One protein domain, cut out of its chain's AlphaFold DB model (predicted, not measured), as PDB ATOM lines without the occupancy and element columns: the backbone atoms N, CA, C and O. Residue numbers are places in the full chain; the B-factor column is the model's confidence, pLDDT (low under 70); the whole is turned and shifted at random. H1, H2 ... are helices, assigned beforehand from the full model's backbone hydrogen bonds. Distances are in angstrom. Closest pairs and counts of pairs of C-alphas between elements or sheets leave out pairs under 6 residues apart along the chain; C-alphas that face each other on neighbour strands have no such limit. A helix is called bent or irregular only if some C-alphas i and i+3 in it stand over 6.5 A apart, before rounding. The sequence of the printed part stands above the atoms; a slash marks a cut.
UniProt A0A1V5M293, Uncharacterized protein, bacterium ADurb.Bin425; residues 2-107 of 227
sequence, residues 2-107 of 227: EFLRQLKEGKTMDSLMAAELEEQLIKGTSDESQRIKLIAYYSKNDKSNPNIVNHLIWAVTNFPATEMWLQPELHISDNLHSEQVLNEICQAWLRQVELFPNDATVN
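AT A GLANCE: This is residues 2 to 107 of the 227 residues of an uncharacterized protein of bacterium ADurb.Bin425 (UniProt A0A1V5M293). Three helices, H3, H4 and H6, lie side by side in a bent row; H1 and H2 pack on H3 at one end of the row, and H6 makes the other end, with the short H7 folding back at its last turns. H3 and H4 run opposite ways, while H4 and H6 run the same way; between H4 and H6 the chain passes through the short H5 and then a long link, residues 71 to 82. The printed part has 106 residues with seven named helices, H1 to H7 in chain order, and no named strand; the class is all helix, and the helix packing is mostly crossed, one of four tilted pairs that touch being at a shallow tilt. The whole is compact, with a radius of gyration of the C-alphas of 13.6 A, and spans 41 by 30 by 25 A.

IN THESE COORDINATES: The printed part begins with H1, residues 2 to 12, 15.9 A from first to last C-alpha; C-alpha 2 is at (27.136, -35.203, 29.854). H2, residues 15 to 26, is 16.7 A long, and H3, residues 32 to 45, is 20.1 A long. H4, residues 50 to 62, measures 19.2 A from C-alpha 50 at (17.457, -14.859, 17.778) to its last C-alpha. H5 is a short helix, residues 67 to 70, of 5.9 A. H6, residues 83 to 99, is the longest helix at 24.3 A and begins with C-alpha 83 at (10.148, -7.900, 26.367). H7, residues 104 to 107, is 5.1 A long and ends the printed part with C-alpha 107 at (9.228, -25.941, 39.715).

HOW THE PARTS SIT: H3 is the hub, touching H1, H2 and H4. H1 and H3 touch at a steep tilt of 39 degrees and run the same way; their closest C-alphas are those of Gly 10 and Lys 37, 3.8 A apart. H2 touches H3 with residues 18 to 21 alone, and the closest C-alphas, those of Ala 18 and Leu 38, are 6.4 A apart. H2 and H3 form a helical hairpin, opposite ways at 36 degrees, a tilt only just steep. H3 and H4 form a second helical hairpin, also opposite ways at 36 degrees and only just steep; their closest C-alphas, those of Ile 39 and Ile 52, are 5.5 A apart. H4 touches H6 at a shallow tilt of 8 degrees, the same way, with the C-alphas of Ile 57 and Ile 89 closest at 5.8 A. H6, with residues 96 to 97 alone, and H7 touch only at the corner by their link, and only just, with 3 pairs of C-alphas within 8 A; the closest are those of Val 97 and Asn 107, 5.9 A apart. H5 touches no helix; it is close to H1 but not clearly touching, the closest C-alphas being those of Phe 3 and Met 68, 6.7 A apart. Among the pairs that stay apart are H3 and H6, H1 and H4, and H2 and H6. In H1, H2, H3 and H6 every O i to N i+4 pair is within hydrogen-bond range, in H4 8 of 9 are, and H5 and H7 are too short for such a pair.

THE WHOLE: The two C-alphas farthest apart are those of Leu 16 and Asn 102, at 42.1 A, and the first and last printed C-alphas are 22.4 A apart. The printed part has no cut. The link from H5 to H6 is long, with 12 residues, and the other links are tight. The mean pLDDT of the printed part is 89.7; residues 29 to 30 and 77 to 80 are under 70.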
ATOM      1  N   GLU A   2      26.921 -35.286  31.307       86.44
ATOM      2  CA  GLU A   2      27.136 -35.203  29.854       86.44
ATOM      3  C   GLU A   2      26.848 -33.794  29.296       86.44
ATOM      4  O   GLU A   2      27.632 -33.275  28.502       86.44
ATOM      5  N   PHE A   3      25.835 -33.090  29.817       86.50
ATOM      6  CA  PHE A   3      25.543 -31.712  29.399       86.50
ATOM      7  C   PHE A   3      26.693 -30.731  29.694       86.50
ATOM      8  O   PHE A   3      26.955 -29.841  28.894       86.50
ATOM      9  N   LEU A   4      27.446 -30.894  30.795       88.69
ATOM     10  CA  LEU A   4      28.589 -30.013  31.098       88.69
ATOM     11  C   LEU A   4      29.683 -30.123  30.029       88.69
ATOM     12  O   LEU A   4      30.329 -29.129  29.688       88.69
ATOM     13  N   ARG A   5      29.880 -31.328  29.482       91.94
ATOM     14  CA  ARG A   5      30.792 -31.557  28.358       91.94
ATOM     15  C   ARG A   5      30.283 -30.838  27.111       91.94
ATOM     16  O   ARG A   5      31.049 -30.111  26.489       91.94
ATOM     17  N   GLN A   6      28.996 -30.967  26.806       93.38
ATOM     18  CA  GLN A   6      28.359 -30.321  25.655       93.38
ATOM     19  C   GLN A   6      28.401 -28.788  25.747       93.38
ATOM     20  O   GLN A   6      28.757 -28.132  24.773       93.38
ATOM     21  N   LEU A   7      28.145 -28.209  26.925       91.25
ATOM     22  CA  LEU A   7      28.285 -26.768  27.162       91.25
ATOM     23  C   LEU A   7      29.727 -26.297  26.933       91.25
ATOM     24  O   LEU A   7      29.956 -25.244  26.335       91.25
ATOM     25  N   LYS A   8      30.718 -27.070  27.394       92.69
ATOM     26  CA  LYS A   8      32.134 -26.757  27.170       92.69
ATOM     27  C   LYS A   8      32.496 -26.828  25.686       92.69
ATOM     28  O   LYS A   8      33.166 -25.923  25.199       92.69
ATOM     29  N   GLU A   9      32.037 -27.862  24.984       94.69
ATOM     30  CA  GLU A   9      32.239 -28.027  23.540       94.69
ATOM     31  C   GLU A   9      31.608 -26.873  22.754       94.69
ATOM     32  O   GLU A   9      32.292 -26.239  21.952       94.69
ATOM     33  N   GLY A  10      30.353 -26.523  23.050       93.94
ATOM     34  CA  GLY A  10      29.651 -25.410  22.410       93.94
ATOM     35  C   GLY A  10      30.372 -24.072  22.569       93.94
ATOM     36  O   GLY A  10      30.552 -23.333  21.604       93.94
ATOM     37  N   LYS A  11      30.919 -23.793  23.761       92.62
ATOM     38  CA  LYS A  11      31.742 -22.591  24.008       92.62
ATOM     39  C   LYS A  11      33.034 -22.550  23.187       92.62
ATOM     40  O   LYS A  11      33.641 -21.483  23.083       92.62
ATOM     41  N   THR A  12      33.512 -23.678  22.669       95.44
ATOM     42  CA  THR A  12      34.744 -23.751  21.863       95.44
ATOM     43  C   THR A  12      34.495 -23.782  20.360       95.44
ATOM     44  O   THR A  12      35.459 -23.706  19.607       95.44
ATOM     45  N   MET A  13      33.236 -23.867  19.926       96.25
ATOM     46  CA  MET A  13      32.886 -23.863  18.509       96.25
ATOM     47  C   MET A  13      33.135 -22.501  17.858       96.25
ATOM     48  O   MET A  13      32.984 -21.451  18.493       96.25
ATOM     49  N   ASP A  14      33.471 -22.536  16.572       96.19
ATOM     50  CA  ASP A  14      33.456 -21.372  15.692       96.19
ATOM     51  C   ASP A  14      32.102 -21.230  14.965       96.19
ATOM     52  O   ASP A  14      31.169 -22.014  15.167       96.19
ATOM     53  N   SER A  15      31.975 -20.189  14.141       95.94
ATOM     54  CA  SER A  15      30.746 -19.914  13.392       95.94
ATOM     55  C   SER A  15      30.443 -20.932  12.293       95.94
ATOM     56  O   SER A  15      29.269 -21.123  11.982       95.94
ATOM     57  N   LEU A  16      31.455 -21.597  11.722       96.62
ATOM     58  CA  LEU A  16      31.248 -22.612  10.690       96.62
ATOM     59  C   LEU A  16      30.636 -23.866  11.314       96.62
ATOM     60  O   LEU A  16      29.603 -24.340  10.848       96.62
ATOM     61  N   MET A  17      31.204 -24.332  12.427       96.31
ATOM     62  CA  MET A  17      30.667 -25.463  13.185       96.31
ATOM     63  C   MET A  17      29.239 -25.191  13.678       96.31
ATOM     64  O   MET A  17      28.400 -26.090  13.670       96.31
ATOM     65  N   ALA A  18      28.944 -23.961  14.117       95.88
ATOM     66  CA  ALA A  18      27.593 -23.583  14.530       95.88
ATOM     67  C   ALA A  18      26.604 -23.631  13.354       95.88
ATOM     68  O   ALA A  18      25.533 -24.220  13.483       95.88
ATOM     69  N   ALA A  19      26.981 -23.088  12.192       95.00
ATOM     70  CA  ALA A  19      26.151 -23.135  10.990       95.00
ATOM     71  C   ALA A  19      25.892 -24.575  10.506       95.00
ATOM     72  O   ALA A  19      24.771 -24.899  10.118       95.00
ATOM     73  N   GLU A  20      26.896 -25.455  10.578       94.44
ATOM     74  CA  GLU A  20      26.741 -26.876  10.246       94.44
ATOM     75  C   GLU A  20      25.745 -27.582  11.176       94.44
ATOM     76  O   GLU A  20      24.914 -28.362  10.707       94.44
ATOM     77  N   LEU A  21      25.790 -27.303  12.487       94.81
ATOM     78  CA  LEU A  21      24.810 -27.856  13.427       94.81
ATOM     79  C   LEU A  21      23.396 -27.334  13.155       94.81
ATOM     80  O   LEU A  21      22.448 -28.115  13.196       94.81
ATOM     81  N   GLU A  22      23.236 -26.050  12.839       94.62
ATOM     82  CA  GLU A  22      21.930 -25.483  12.479       94.62
ATOM     83  C   GLU A  22      21.351 -26.145  11.220       94.62
ATOM     84  O   GLU A  22      20.176 -26.514  11.177       94.62
ATOM     85  N   GLU A  23      22.185 -26.390  10.207       92.88
ATOM     86  CA  GLU A  23      21.760 -27.090   8.994       92.88
ATOM     87  C   GLU A  23      21.350 -28.546   9.282       92.88
ATOM     88  O   GLU A  23      20.360 -29.044   8.734       92.88
ATOM     89  N   GLN A  24      22.073 -29.233  10.171       91.12
ATOM     90  CA  GLN A  24      21.714 -30.579  10.631       91.12
ATOM     91  C   GLN A  24      20.361 -30.586  11.360       91.12
ATOM     92  O   GLN A  24      19.531 -31.466  11.112       91.12
ATOM     93  N   LEU A  25      20.087 -29.580  12.198       90.81
ATOM     94  CA  LEU A  25      18.799 -29.455  12.885       90.81
ATOM     95  C   LEU A  25      17.634 -29.276  11.904       90.81
ATOM     96  O   LEU A  25      16.586 -29.894  12.095       90.81
ATOM     97  N   ILE A  26      17.820 -28.499  10.831       87.69
ATOM     98  CA  ILE A  26      16.809 -28.305   9.776       87.69
ATOM     99  C   ILE A  26      16.523 -29.614   9.028       87.69
ATOM    100  O   ILE A  26      15.375 -29.902   8.689       87.69
ATOM    101  N   LYS A  27      17.551 -30.440   8.804       88.50
ATOM    102  CA  LYS A  27      17.431 -31.745   8.128       88.50
ATOM    103  C   LYS A  27      16.773 -32.828   8.991       88.50
ATOM    104  O   LYS A  27      16.624 -33.959   8.535       88.50
ATOM    105  N   GLY A  28      16.369 -32.502  10.219       77.25
ATOM    106  CA  GLY A  28      15.665 -33.419  11.112       77.25
ATOM    107  C   GLY A  28      16.573 -34.419  11.825       77.25
ATOM    108  O   GLY A  28      16.067 -35.287  12.532       77.25
ATOM    109  N   THR A  29      17.899 -34.289  11.726       67.19
ATOM    110  CA  THR A  29      18.852 -35.100  12.505       67.19
ATOM    111  C   THR A  29      19.055 -34.527  13.912       67.19
ATOM    112  O   THR A  29      20.172 -34.503  14.418       67.19
ATOM    113  N   SER A  30      17.984 -33.994  14.511       65.00
ATOM    114  CA  SER A  30      18.050 -33.182  15.726       65.00
ATOM    115  C   SER A  30      18.384 -34.017  16.953       65.00
ATOM    116  O   SER A  30      17.595 -34.866  17.355       65.00
ATOM    117  N   ASP A  31      19.503 -33.686  17.592       80.12
ATOM    118  CA  ASP A  31      19.924 -34.232  18.881       80.12
ATOM    119  C   ASP A  31      19.930 -33.119  19.947       80.12
ATOM    120  O   ASP A  31      20.348 -31.984  19.693       80.12
ATOM    121  N   GLU A  32      19.466 -33.448  21.153       87.44
ATOM    122  CA  GLU A  32      19.558 -32.624  22.365       87.44
ATOM    123  C   GLU A  32      20.968 -32.041  22.531       87.44
ATOM    124  O   GLU A  32      21.133 -30.837  22.746       87.44
ATOM    125  N   SER A  33      21.985 -32.880  22.318       90.69
ATOM    126  CA  SER A  33      23.398 -32.508  22.413       90.69
ATOM    127  C   SER A  33      23.763 -31.326  21.511       90.69
ATOM    128  O   SER A  33      24.496 -30.422  21.920       90.69
ATOM    129  N   GLN A  34      23.231 -31.291  20.285       93.06
ATOM    130  CA  GLN A  34      23.516 -30.225  19.322       93.06
ATOM    131  C   GLN A  34      22.904 -28.899  19.767       93.06
ATOM    132  O   GLN A  34      23.562 -27.861  19.703       93.06
ATOM    133  N   ARG A  35      21.667 -28.925  20.274       92.50
ATOM    134  CA  ARG A  35      20.988 -27.716  20.755       92.50
ATOM    135  C   ARG A  35      21.650 -27.160  22.012       92.50
ATOM    136  O   ARG A  35      21.831 -25.951  22.095       92.50
ATOM    137  N   ILE A  36      22.105 -28.012  22.934       92.31
ATOM    138  CA  ILE A  36      22.879 -27.575  24.111       92.31
ATOM    139  C   ILE A  36      24.187 -26.894  23.680       92.31
ATOM    140  O   ILE A  36      24.540 -25.833  24.203       92.31
ATOM    141  N   LYS A  37      24.888 -27.455  22.686       94.19
ATOM    142  CA  LYS A  37      26.101 -26.847  22.116       94.19
ATOM    143  C   LYS A  37      25.819 -25.493  21.468       94.19
ATOM    144  O   LYS A  37      26.561 -24.548  21.726       94.19
ATOM    145  N   LEU A  38      24.747 -25.377  20.683       94.69
ATOM    146  CA  LEU A  38      24.352 -24.118  20.045       94.69
ATOM    147  C   LEU A  38      23.958 -23.051  21.065       94.69
ATOM    148  O   LEU A  38      24.415 -21.915  20.950       94.69
ATOM    149  N   ILE A  39      23.205 -23.406  22.114       92.81
ATOM    150  CA  ILE A  39      22.904 -22.464  23.201       92.81
ATOM    151  C   ILE A  39      24.206 -21.952  23.816       92.81
ATOM    152  O   ILE A  39      24.385 -20.743  23.951       92.81
ATOM    153  N   ALA A  40      25.146 -22.841  24.142       93.00
ATOM    154  CA  ALA A  40      26.427 -22.449  24.722       93.00
ATOM    155  C   ALA A  40      27.289 -21.592  23.774       93.00
ATOM    156  O   ALA A  40      27.952 -20.656  24.231       93.00
ATOM    157  N   TYR A  41      27.261 -21.885  22.471       94.81
ATOM    158  CA  TYR A  41      27.927 -21.098  21.434       94.81
ATOM    159  C   TYR A  41      27.361 -19.674  21.360       94.81
ATOM    160  O   TYR A  41      28.120 -18.712  21.509       94.81
ATOM    161  N   TYR A  42      26.042 -19.526  21.191       93.25
ATOM    162  CA  TYR A  42      25.396 -18.214  21.098       93.25
ATOM    163  C   TYR A  42      25.546 -17.428  22.398       93.25
ATOM    164  O   TYR A  42      25.937 -16.266  22.379       93.25
ATOM    165  N   SER A  43      25.390 -18.090  23.546       89.88
ATOM    166  CA  SER A  43      25.562 -17.464  24.863       89.88
ATOM    167  C   SER A  43      26.937 -16.830  25.057       89.88
ATOM    168  O   SER A  43      27.077 -15.863  25.806       89.88
ATOM    169  N   LYS A  44      27.969 -17.377  24.412       90.00
ATOM    170  CA  LYS A  44      29.331 -16.850  24.484       90.00
ATOM    171  C   LYS A  44      29.611 -15.801  23.410       90.00
ATOM    172  O   LYS A  44      30.254 -14.801  23.717       90.00
ATOM    173  N   ASN A  45      29.212 -16.064  22.168       89.62
ATOM    174  CA  ASN A  45      29.709 -15.326  21.005       89.62
ATOM    175  C   ASN A  45      28.717 -14.286  20.468       89.62
ATOM    176  O   ASN A  45      29.151 -13.265  19.944       89.62
ATOM    177  N   ASP A  46      27.412 -14.531  20.592       86.75
ATOM    178  CA  ASP A  46      26.355 -13.659  20.071       86.75
ATOM    179  C   ASP A  46      25.046 -13.897  20.839       86.75
ATOM    180  O   ASP A  46      24.147 -14.611  20.393       86.75
ATOM    181  N   LYS A  47      24.949 -13.311  22.039       83.94
ATOM    182  CA  LYS A  47      23.746 -13.423  22.878       83.94
ATOM    183  C   LYS A  47      22.520 -12.775  22.237       83.94
ATOM    184  O   LYS A  47      21.411 -13.166  22.561       83.94
ATOM    185  N   SER A  48      22.708 -11.810  21.338       82.94
ATOM    186  CA  SER A  48      21.624 -11.169  20.590       82.94
ATOM    187  C   SER A  48      21.050 -12.042  19.476       82.94
ATOM    188  O   SER A  48      20.021 -11.683  18.900       82.94
ATOM    189  N   ASN A  49      21.686 -13.173  19.156       87.31
ATOM    190  CA  ASN A  49      21.223 -14.035  18.084       87.31
ATOM    191  C   ASN A  49      19.817 -14.579  18.386       87.31
ATOM    192  O   ASN A  49      19.644 -15.252  19.401       87.31
ATOM    193  N   PRO A  50      18.813 -14.377  17.518       85.88
ATOM    194  CA  PRO A  50      17.457 -14.859  17.778       85.88
ATOM    195  C   PRO A  50      17.365 -16.392  17.871       85.88
ATOM    196  O   PRO A  50      16.451 -16.906  18.516       85.88
ATOM    197  N   ASN A  51      18.316 -17.143  17.303       89.50
ATOM    198  CA  ASN A  51      18.298 -18.605  17.366       89.50
ATOM    199  C   ASN A  51      18.484 -19.141  18.790       89.50
ATOM    200  O   ASN A  51      17.922 -20.190  19.115       89.50
ATOM    201  N   ILE A  52      19.186 -18.414  19.674       90.69
ATOM    202  CA  ILE A  52      19.349 -18.846  21.070       90.69
ATOM    203  C   ILE A  52      17.992 -19.035  21.754       90.69
ATOM    204  O   ILE A  52      17.788 -20.019  22.461       90.69
ATOM    205  N   VAL A  53      17.040 -18.140  21.475       89.81
ATOM    206  CA  VAL A  53      15.687 -18.161  22.037       89.81
ATOM    207  C   VAL A  53      14.963 -19.424  21.592       89.81
ATOM    208  O   VAL A  53      14.418 -20.150  22.421       89.81
ATOM    209  N   ASN A  54      15.032 -19.748  20.299       91.06
ATOM    210  CA  ASN A  54      14.414 -20.953  19.748       91.06
ATOM    211  C   ASN A  54      14.978 -22.228  20.386       91.06
ATOM    212  O   ASN A  54      14.226 -23.152  20.706       91.06
ATOM    213  N   HIS A  55      16.294 -22.296  20.597       92.75
ATOM    214  CA  HIS A  55      16.902 -23.453  21.249       92.75
ATOM    215  C   HIS A  55      16.550 -23.535  22.735       92.75
ATOM    216  O   HIS A  55      16.294 -24.635  23.219       92.75
ATOM    217  N   LEU A  56      16.485 -22.404  23.439       92.12
ATOM    218  CA  LEU A  56      16.081 -22.353  24.842       92.12
ATOM    219  C   LEU A  56      14.624 -22.780  25.022       92.12
ATOM    220  O   LEU A  56      14.364 -23.667  25.827       92.12
ATOM    221  N   ILE A  57      13.685 -22.238  24.239       92.94
ATOM    222  CA  ILE A  57      12.270 -22.645  24.282       92.94
ATOM    223  C   ILE A  57      12.131 -24.141  23.992       92.94
ATOM    224  O   ILE A  57      11.408 -24.851  24.697       92.94
ATOM    225  N   TRP A  58      12.845 -24.643  22.977       93.50
ATOM    226  CA  TRP A  58      12.860 -26.071  22.678       93.50
ATOM    227  C   TRP A  58      13.385 -26.882  23.866       93.50
ATOM    228  O   TRP A  58      12.758 -27.865  24.256       93.50
ATOM    229  N   ALA A  59      14.490 -26.458  24.476       92.94
ATOM    230  CA  ALA A  59      15.076 -27.144  25.618       92.94
ATOM    231  C   ALA A  59      14.121 -27.147  26.821       92.94
ATOM    232  O   ALA A  59      13.927 -28.203  27.417       92.94
ATOM    233  N   VAL A  60      13.479 -26.016  27.150       94.88
ATOM    234  CA  VAL A  60      12.487 -25.923  28.243       94.88
ATOM    235  C   VAL A  60      11.340 -26.894  27.993       94.88
ATOM    236  O   VAL A  60      10.887 -27.583  28.899       94.88
ATOM    237  N   THR A  61      10.886 -26.974  26.743       94.69
ATOM    238  CA  THR A  61       9.734 -27.795  26.368       94.69
ATOM    239  C   THR A  61      10.019 -29.295  26.437       94.69
ATOM    240  O   THR A  61       9.119 -30.064  26.762       94.69
ATOM    241  N   ASN A  62      11.244 -29.718  26.116       93.25
ATOM    242  CA  ASN A  62      11.588 -31.140  26.009       93.25
ATOM    243  C   ASN A  62      12.275 -31.683  27.266       93.25
ATOM    244  O   ASN A  62      12.100 -32.853  27.597       93.25
ATOM    245  N   PHE A  63      13.027 -30.844  27.980       92.56
ATOM    246  CA  PHE A  63      13.825 -31.251  29.134       92.56
ATOM    247  C   PHE A  63      13.677 -30.253  30.292       92.56
ATOM    248  O   PHE A  63      14.652 -29.637  30.713       92.56
ATOM    249  N   PRO A  64      12.476 -30.059  30.856       95.00
ATOM    250  CA  PRO A  64      12.285 -29.088  31.936       95.00
ATOM    251  C   PRO A  64      12.949 -29.507  33.261       95.00
ATOM    252  O   PRO A  64      13.274 -28.655  34.086       95.00
ATOM    253  N   ALA A  65      13.183 -30.807  33.470       93.56
ATOM    254  CA  ALA A  65      13.664 -31.374  34.734       93.56
ATOM    255  C   ALA A  65      15.182 -31.659  34.781       93.56
ATOM    256  O   ALA A  65      15.665 -32.262  35.731       93.56
ATOM    257  N   THR A  66      15.965 -31.270  33.769       88.88
ATOM    258  CA  THR A  66      17.426 -31.499  33.796       88.88
ATOM    259  C   THR A  66      18.158 -30.454  34.640       88.88
ATOM    260  O   THR A  66      17.778 -29.286  34.683       88.88
ATOM    261  N   GLU A  67      19.259 -30.850  35.276       85.06
ATOM    262  CA  GLU A  67      20.106 -29.961  36.086       85.06
ATOM    263  C   GLU A  67      20.815 -28.866  35.274       85.06
ATOM    264  O   GLU A  67      21.375 -27.929  35.848       85.06
ATOM    265  N   MET A  68      20.809 -28.946  33.935       86.62
ATOM    266  CA  MET A  68      21.466 -27.935  33.103       86.62
ATOM    267  C   MET A  68      20.910 -26.525  33.345       86.62
ATOM    268  O   MET A  68      21.649 -25.558  33.202       86.62
ATOM    269  N   TRP A  69      19.647 -26.392  33.762       88.44
ATOM    270  CA  TRP A  69      18.989 -25.099  33.994       88.44
ATOM    271  C   TRP A  69      19.587 -24.271  35.133       88.44
ATOM    272  O   TRP A  69      19.372 -23.059  35.194       88.44
ATOM    273  N   LEU A  70      20.405 -24.897  35.980       83.94
ATOM    274  CA  LEU A  70      21.181 -24.220  37.015       83.94
ATOM    275  C   LEU A  70      22.442 -23.529  36.460       83.94
ATOM    276  O   LEU A  70      23.181 -22.893  37.210       83.94
ATOM    277  N   GLN A  71      22.737 -23.679  35.163       84.56
ATOM    278  CA  GLN A  71      23.891 -23.053  34.521       84.56
ATOM    279  C   GLN A  71      23.553 -21.618  34.076       84.56
ATOM    280  O   GLN A  71      22.638 -21.440  33.265       84.56
ATOM    281  N   PRO A  72      24.307 -20.594  34.530       78.56
ATOM    282  CA  PRO A  72      24.042 -19.194  34.191       78.56
ATOM    283  C   PRO A  72      24.050 -18.901  32.688       78.56
ATOM    284  O   PRO A  72      23.432 -17.945  32.233       78.56
ATOM    285  N   GLU A  73      24.764 -19.699  31.895       76.00
ATOM    286  CA  GLU A  73      24.833 -19.514  30.447       76.00
ATOM    287  C   GLU A  73      23.527 -19.852  29.735       76.00
ATOM    288  O   GLU A  73      23.340 -19.401  28.616       76.00
ATOM    289  N   LEU A  74      22.614 -20.599  30.359       83.25
ATOM    290  CA  LEU A  74      21.299 -20.870  29.773       83.25
ATOM    291  C   LEU A  74      20.294 -19.740  30.020       83.25
ATOM    292  O   LEU A  74      19.149 -19.834  29.587       83.25
ATOM    293  N   HIS A  75      20.691 -18.682  30.726       80.50
ATOM    294  CA  HIS A  75      19.810 -17.581  31.092       80.50
ATOM    295  C   HIS A  75      19.962 -16.450  30.079       80.50
ATOM    296  O   HIS A  75      21.072 -15.971  29.822       80.50
ATOM    297  N   ILE A  76      18.840 -16.004  29.512       75.62
ATOM    298  CA  ILE A  76      18.832 -14.776  28.719       75.62
ATOM    299  C   ILE A  76      18.825 -13.565  29.644       75.62
ATOM    300  O   ILE A  76      18.227 -13.583  30.716       75.62
ATOM    301  N   SER A  77      19.523 -12.518  29.219       66.81
ATOM    302  CA  SER A  77      19.628 -11.274  29.975       66.81
ATOM    303  C   SER A  77      18.595 -10.274  29.463       66.81
ATOM    304  O   SER A  77      18.439 -10.105  28.252       66.81
ATOM    305  N   ASP A  78      17.913  -9.607  30.386       65.12
ATOM    306  CA  ASP A  78      16.864  -8.609  30.140       65.12
ATOM    307  C   ASP A  78      17.305  -7.449  29.229       65.12
ATOM    308  O   ASP A  78      16.527  -6.935  28.433       65.12
ATOM    309  N   ASN A  79      18.578  -7.071  29.288       67.56
ATOM    310  CA  ASN A  79      19.165  -5.995  28.497       67.56
ATOM    311  C   ASN A  79      19.489  -6.350  27.032       67.56
ATOM    312  O   ASN A  79      19.877  -5.458  26.276       67.56
ATOM    313  N   LEU A  80      19.388  -7.622  26.630       67.56
ATOM    314  CA  LEU A  80      19.796  -8.088  25.294       67.56
ATOM    315  C   LEU A  80      18.630  -8.547  24.418       67.56
ATOM    316  O   LEU A  80      18.807  -8.711  23.211       67.56
ATOM    317  N   HIS A  81      17.450  -8.736  25.002       78.50
ATOM    318  CA  HIS A  81      16.284  -9.255  24.303       78.50
ATOM    319  C   HIS A  81      15.075  -8.348  24.506       78.50
ATOM    320  O   HIS A  81      14.977  -7.617  25.487       78.50
ATOM    321  N   SER A  82      14.141  -8.390  23.556       83.25
ATOM    322  CA  SER A  82      12.881  -7.667  23.699       83.25
ATOM    323  C   SER A  82      12.035  -8.267  24.825       83.25
ATOM    324  O   SER A  82      12.116  -9.459  25.126       83.25
ATOM    325  N   GLU A  83      11.149  -7.451  25.394       85.88
ATOM    326  CA  GLU A  83      10.148  -7.900  26.367       85.88
ATOM    327  C   GLU A  83       9.314  -9.079  25.837       85.88
ATOM    328  O   GLU A  83       9.002 -10.014  26.570       85.88
ATOM    329  N   GLN A  84       9.012  -9.083  24.534       87.56
ATOM    330  CA  GLN A  84       8.309 -10.185  23.885       87.56
ATOM    331  C   GLN A  84       9.072 -11.515  24.009       87.56
ATOM    332  O   GLN A  84       8.475 -12.518  24.389       87.56
ATOM    333  N   VAL A  85      10.379 -11.526  23.739       87.25
ATOM    334  CA  VAL A  85      11.213 -12.737  23.840       87.25
ATOM    335  C   VAL A  85      11.264 -13.259  25.276       87.25
ATOM    336  O   VAL A  85      11.151 -14.466  25.504       87.25
ATOM    337  N   LEU A  86      11.400 -12.357  26.253       86.50
ATOM    338  CA  LEU A  86      11.365 -12.725  27.671       86.50
ATOM    339  C   LEU A  86      10.023 -13.377  28.024       86.50
ATOM    340  O   LEU A  86       9.999 -14.435  28.655       86.50
ATOM    341  N   ASN A  87       8.916 -12.795  27.558       89.06
ATOM    342  CA  ASN A  87       7.574 -13.329  27.777       89.06
ATOM    343  C   ASN A  87       7.372 -14.711  27.137       89.06
ATOM    344  O   ASN A  87       6.766 -15.576  27.768       89.06
ATOM    345  N   GLU A  88       7.895 -14.954  25.933       91.25
ATOM    346  CA  GLU A  88       7.779 -16.251  25.253       91.25
ATOM    347  C   GLU A  88       8.446 -17.383  26.051       91.25
ATOM    348  O   GLU A  88       7.835 -18.431  26.279       91.25
ATOM    349  N   ILE A  89       9.665 -17.166  26.555       91.25
ATOM    350  CA  ILE A  89      10.345 -18.174  27.383       91.25
ATOM    351  C   ILE A  89       9.677 -18.314  28.756       91.25
ATOM    352  O   ILE A  89       9.539 -19.433  29.259       91.25
ATOM    353  N   CYS A  90       9.200 -17.216  29.353       92.56
ATOM    354  CA  CYS A  90       8.434 -17.286  30.598       92.56
ATOM    355  C   CYS A  90       7.182 -18.152  30.438       92.56
ATOM    356  O   CYS A  90       6.921 -19.019  31.269       92.56
ATOM    357  N   GLN A  91       6.429 -17.963  29.353       94.88
ATOM    358  CA  GLN A  91       5.253 -18.778  29.056       94.88
ATOM    359  C   GLN A  91       5.616 -20.248  28.828       94.88
ATOM    360  O   GLN A  91       4.889 -21.124  29.297       94.88
ATOM    361  N   ALA A  92       6.744 -20.532  28.169       95.94
ATOM    362  CA  ALA A  92       7.229 -21.902  28.017       95.94
ATOM    363  C   ALA A  92       7.461 -22.563  29.385       95.94
ATOM    364  O   ALA A  92       6.964 -23.664  29.613       95.94
ATOM    365  N   TRP A  93       8.128 -21.877  30.318       97.06
ATOM    366  CA  TRP A  93       8.344 -22.379  31.678       97.06
ATOM    367  C   TRP A  93       7.056 -22.561  32.472       97.06
ATOM    368  O   TRP A  93       6.850 -23.615  33.075       97.06
ATOM    369  N   LEU A  94       6.170 -21.563  32.456       97.25
ATOM    370  CA  LEU A  94       4.890 -21.636  33.162       97.25
ATOM    371  C   LEU A  94       4.043 -22.806  32.659       97.25
ATOM    372  O   LEU A  94       3.470 -23.537  33.463       97.25
ATOM    373  N   ARG A  95       4.057 -23.069  31.350       98.19
ATOM    374  CA  ARG A  95       3.401 -24.244  30.775       98.19
ATOM    375  C   ARG A  95       3.991 -25.557  31.295       98.19
ATOM    376  O   ARG A  95       3.239 -26.494  31.539       98.19
ATOM    377  N   GLN A  96       5.309 -25.647  31.487       98.31
ATOM    378  CA  GLN A  96       5.921 -26.844  32.081       98.31
ATOM    379  C   GLN A  96       5.503 -27.026  33.541       98.31
ATOM    380  O   GLN A  96       5.187 -28.140  33.949       98.31
ATOM    381  N   VAL A  97       5.412 -25.941  34.314       98.12
ATOM    382  CA  VAL A  97       4.891 -25.988  35.690       98.12
ATOM    383  C   VAL A  97       3.431 -26.447  35.725       98.12
ATOM    384  O   VAL A  97       3.047 -27.201  36.616       98.12
ATOM    385  N   GLU A  98       2.607 -26.017  34.770       98.12
ATOM    386  CA  GLU A  98       1.212 -26.459  34.656       98.12
ATOM    387  C   GLU A  98       1.095 -27.943  34.285       98.12
ATOM    388  O   GLU A  98       0.230 -28.638  34.818       98.12
ATOM    389  N   LEU A  99       1.965 -28.434  33.397       98.12
ATOM    390  CA  LEU A  99       2.005 -29.841  32.986       98.12
ATOM    391  C   LEU A  99       2.562 -30.760  34.082       98.12
ATOM    392  O   LEU A  99       2.098 -31.891  34.229       98.12
ATOM    393  N   PHE A 100       3.519 -30.269  34.870       97.69
ATOM    394  CA  PHE A 100       4.216 -31.024  35.911       97.69
ATOM    395  C   PHE A 100       4.122 -30.326  37.276       97.69
ATOM    396  O   PHE A 100       5.139 -29.997  37.894       97.69
ATOM    397  N   PRO A 101       2.908 -30.106  37.812       96.94
ATOM    398  CA  PRO A 101       2.730 -29.264  38.988       96.94
ATOM    399  C   PRO A 101       3.400 -29.841  40.234       96.94
ATOM    400  O   PRO A 101       3.807 -29.065  41.090       96.94
ATOM    401  N   ASN A 102       3.539 -31.162  40.338       97.12
ATOM    402  CA  ASN A 102       4.118 -31.830  41.505       97.12
ATOM    403  C   ASN A 102       5.575 -32.264  41.293       97.12
ATOM    404  O   ASN A 102       6.108 -33.000  42.117       97.12
ATOM    405  N   ASP A 103       6.212 -31.836  40.202       97.19
ATOM    406  CA  ASP A 103       7.633 -32.085  39.976       97.19
ATOM    407  C   ASP A 103       8.448 -30.943  40.593       97.19
ATOM    408  O   ASP A 103       8.468 -29.815  40.089       97.19
ATOM    409  N   ALA A 104       9.094 -31.215  41.728       95.62
ATOM    410  CA  ALA A 104       9.878 -30.216  42.445       95.62
ATOM    411  C   ALA A 104      11.040 -29.672  41.600       95.62
ATOM    412  O   ALA A 104      11.354 -28.484  41.688       95.62
ATOM    413  N   THR A 105      11.628 -30.504  40.737       93.50
ATOM    414  CA  THR A 105      12.747 -30.111  39.878       93.50
ATOM    415  C   THR A 105      12.277 -29.153  38.791       93.50
ATOM    416  O   THR A 105      12.900 -28.113  38.590       93.50
ATOM    417  N   VAL A 106      11.134 -29.424  38.150       96.62
ATOM    418  CA  VAL A 106      10.541 -28.500  37.163       96.62
ATOM    419  C   VAL A 106      10.181 -27.160  37.807       96.62
ATOM    420  O   VAL A 106      10.514 -26.112  37.254       96.62
ATOM    421  N   ASN A 107       9.551 -27.174  38.987       96.88
ATOM    422  CA  ASN A 107       9.228 -25.941  39.715       96.88
ATOM    423  C   ASN A 107      10.500 -25.150  40.067       96.88
ATOM    424  O   ASN A 107      10.544 -23.938  39.858       96.88
TER     425      ASN A 107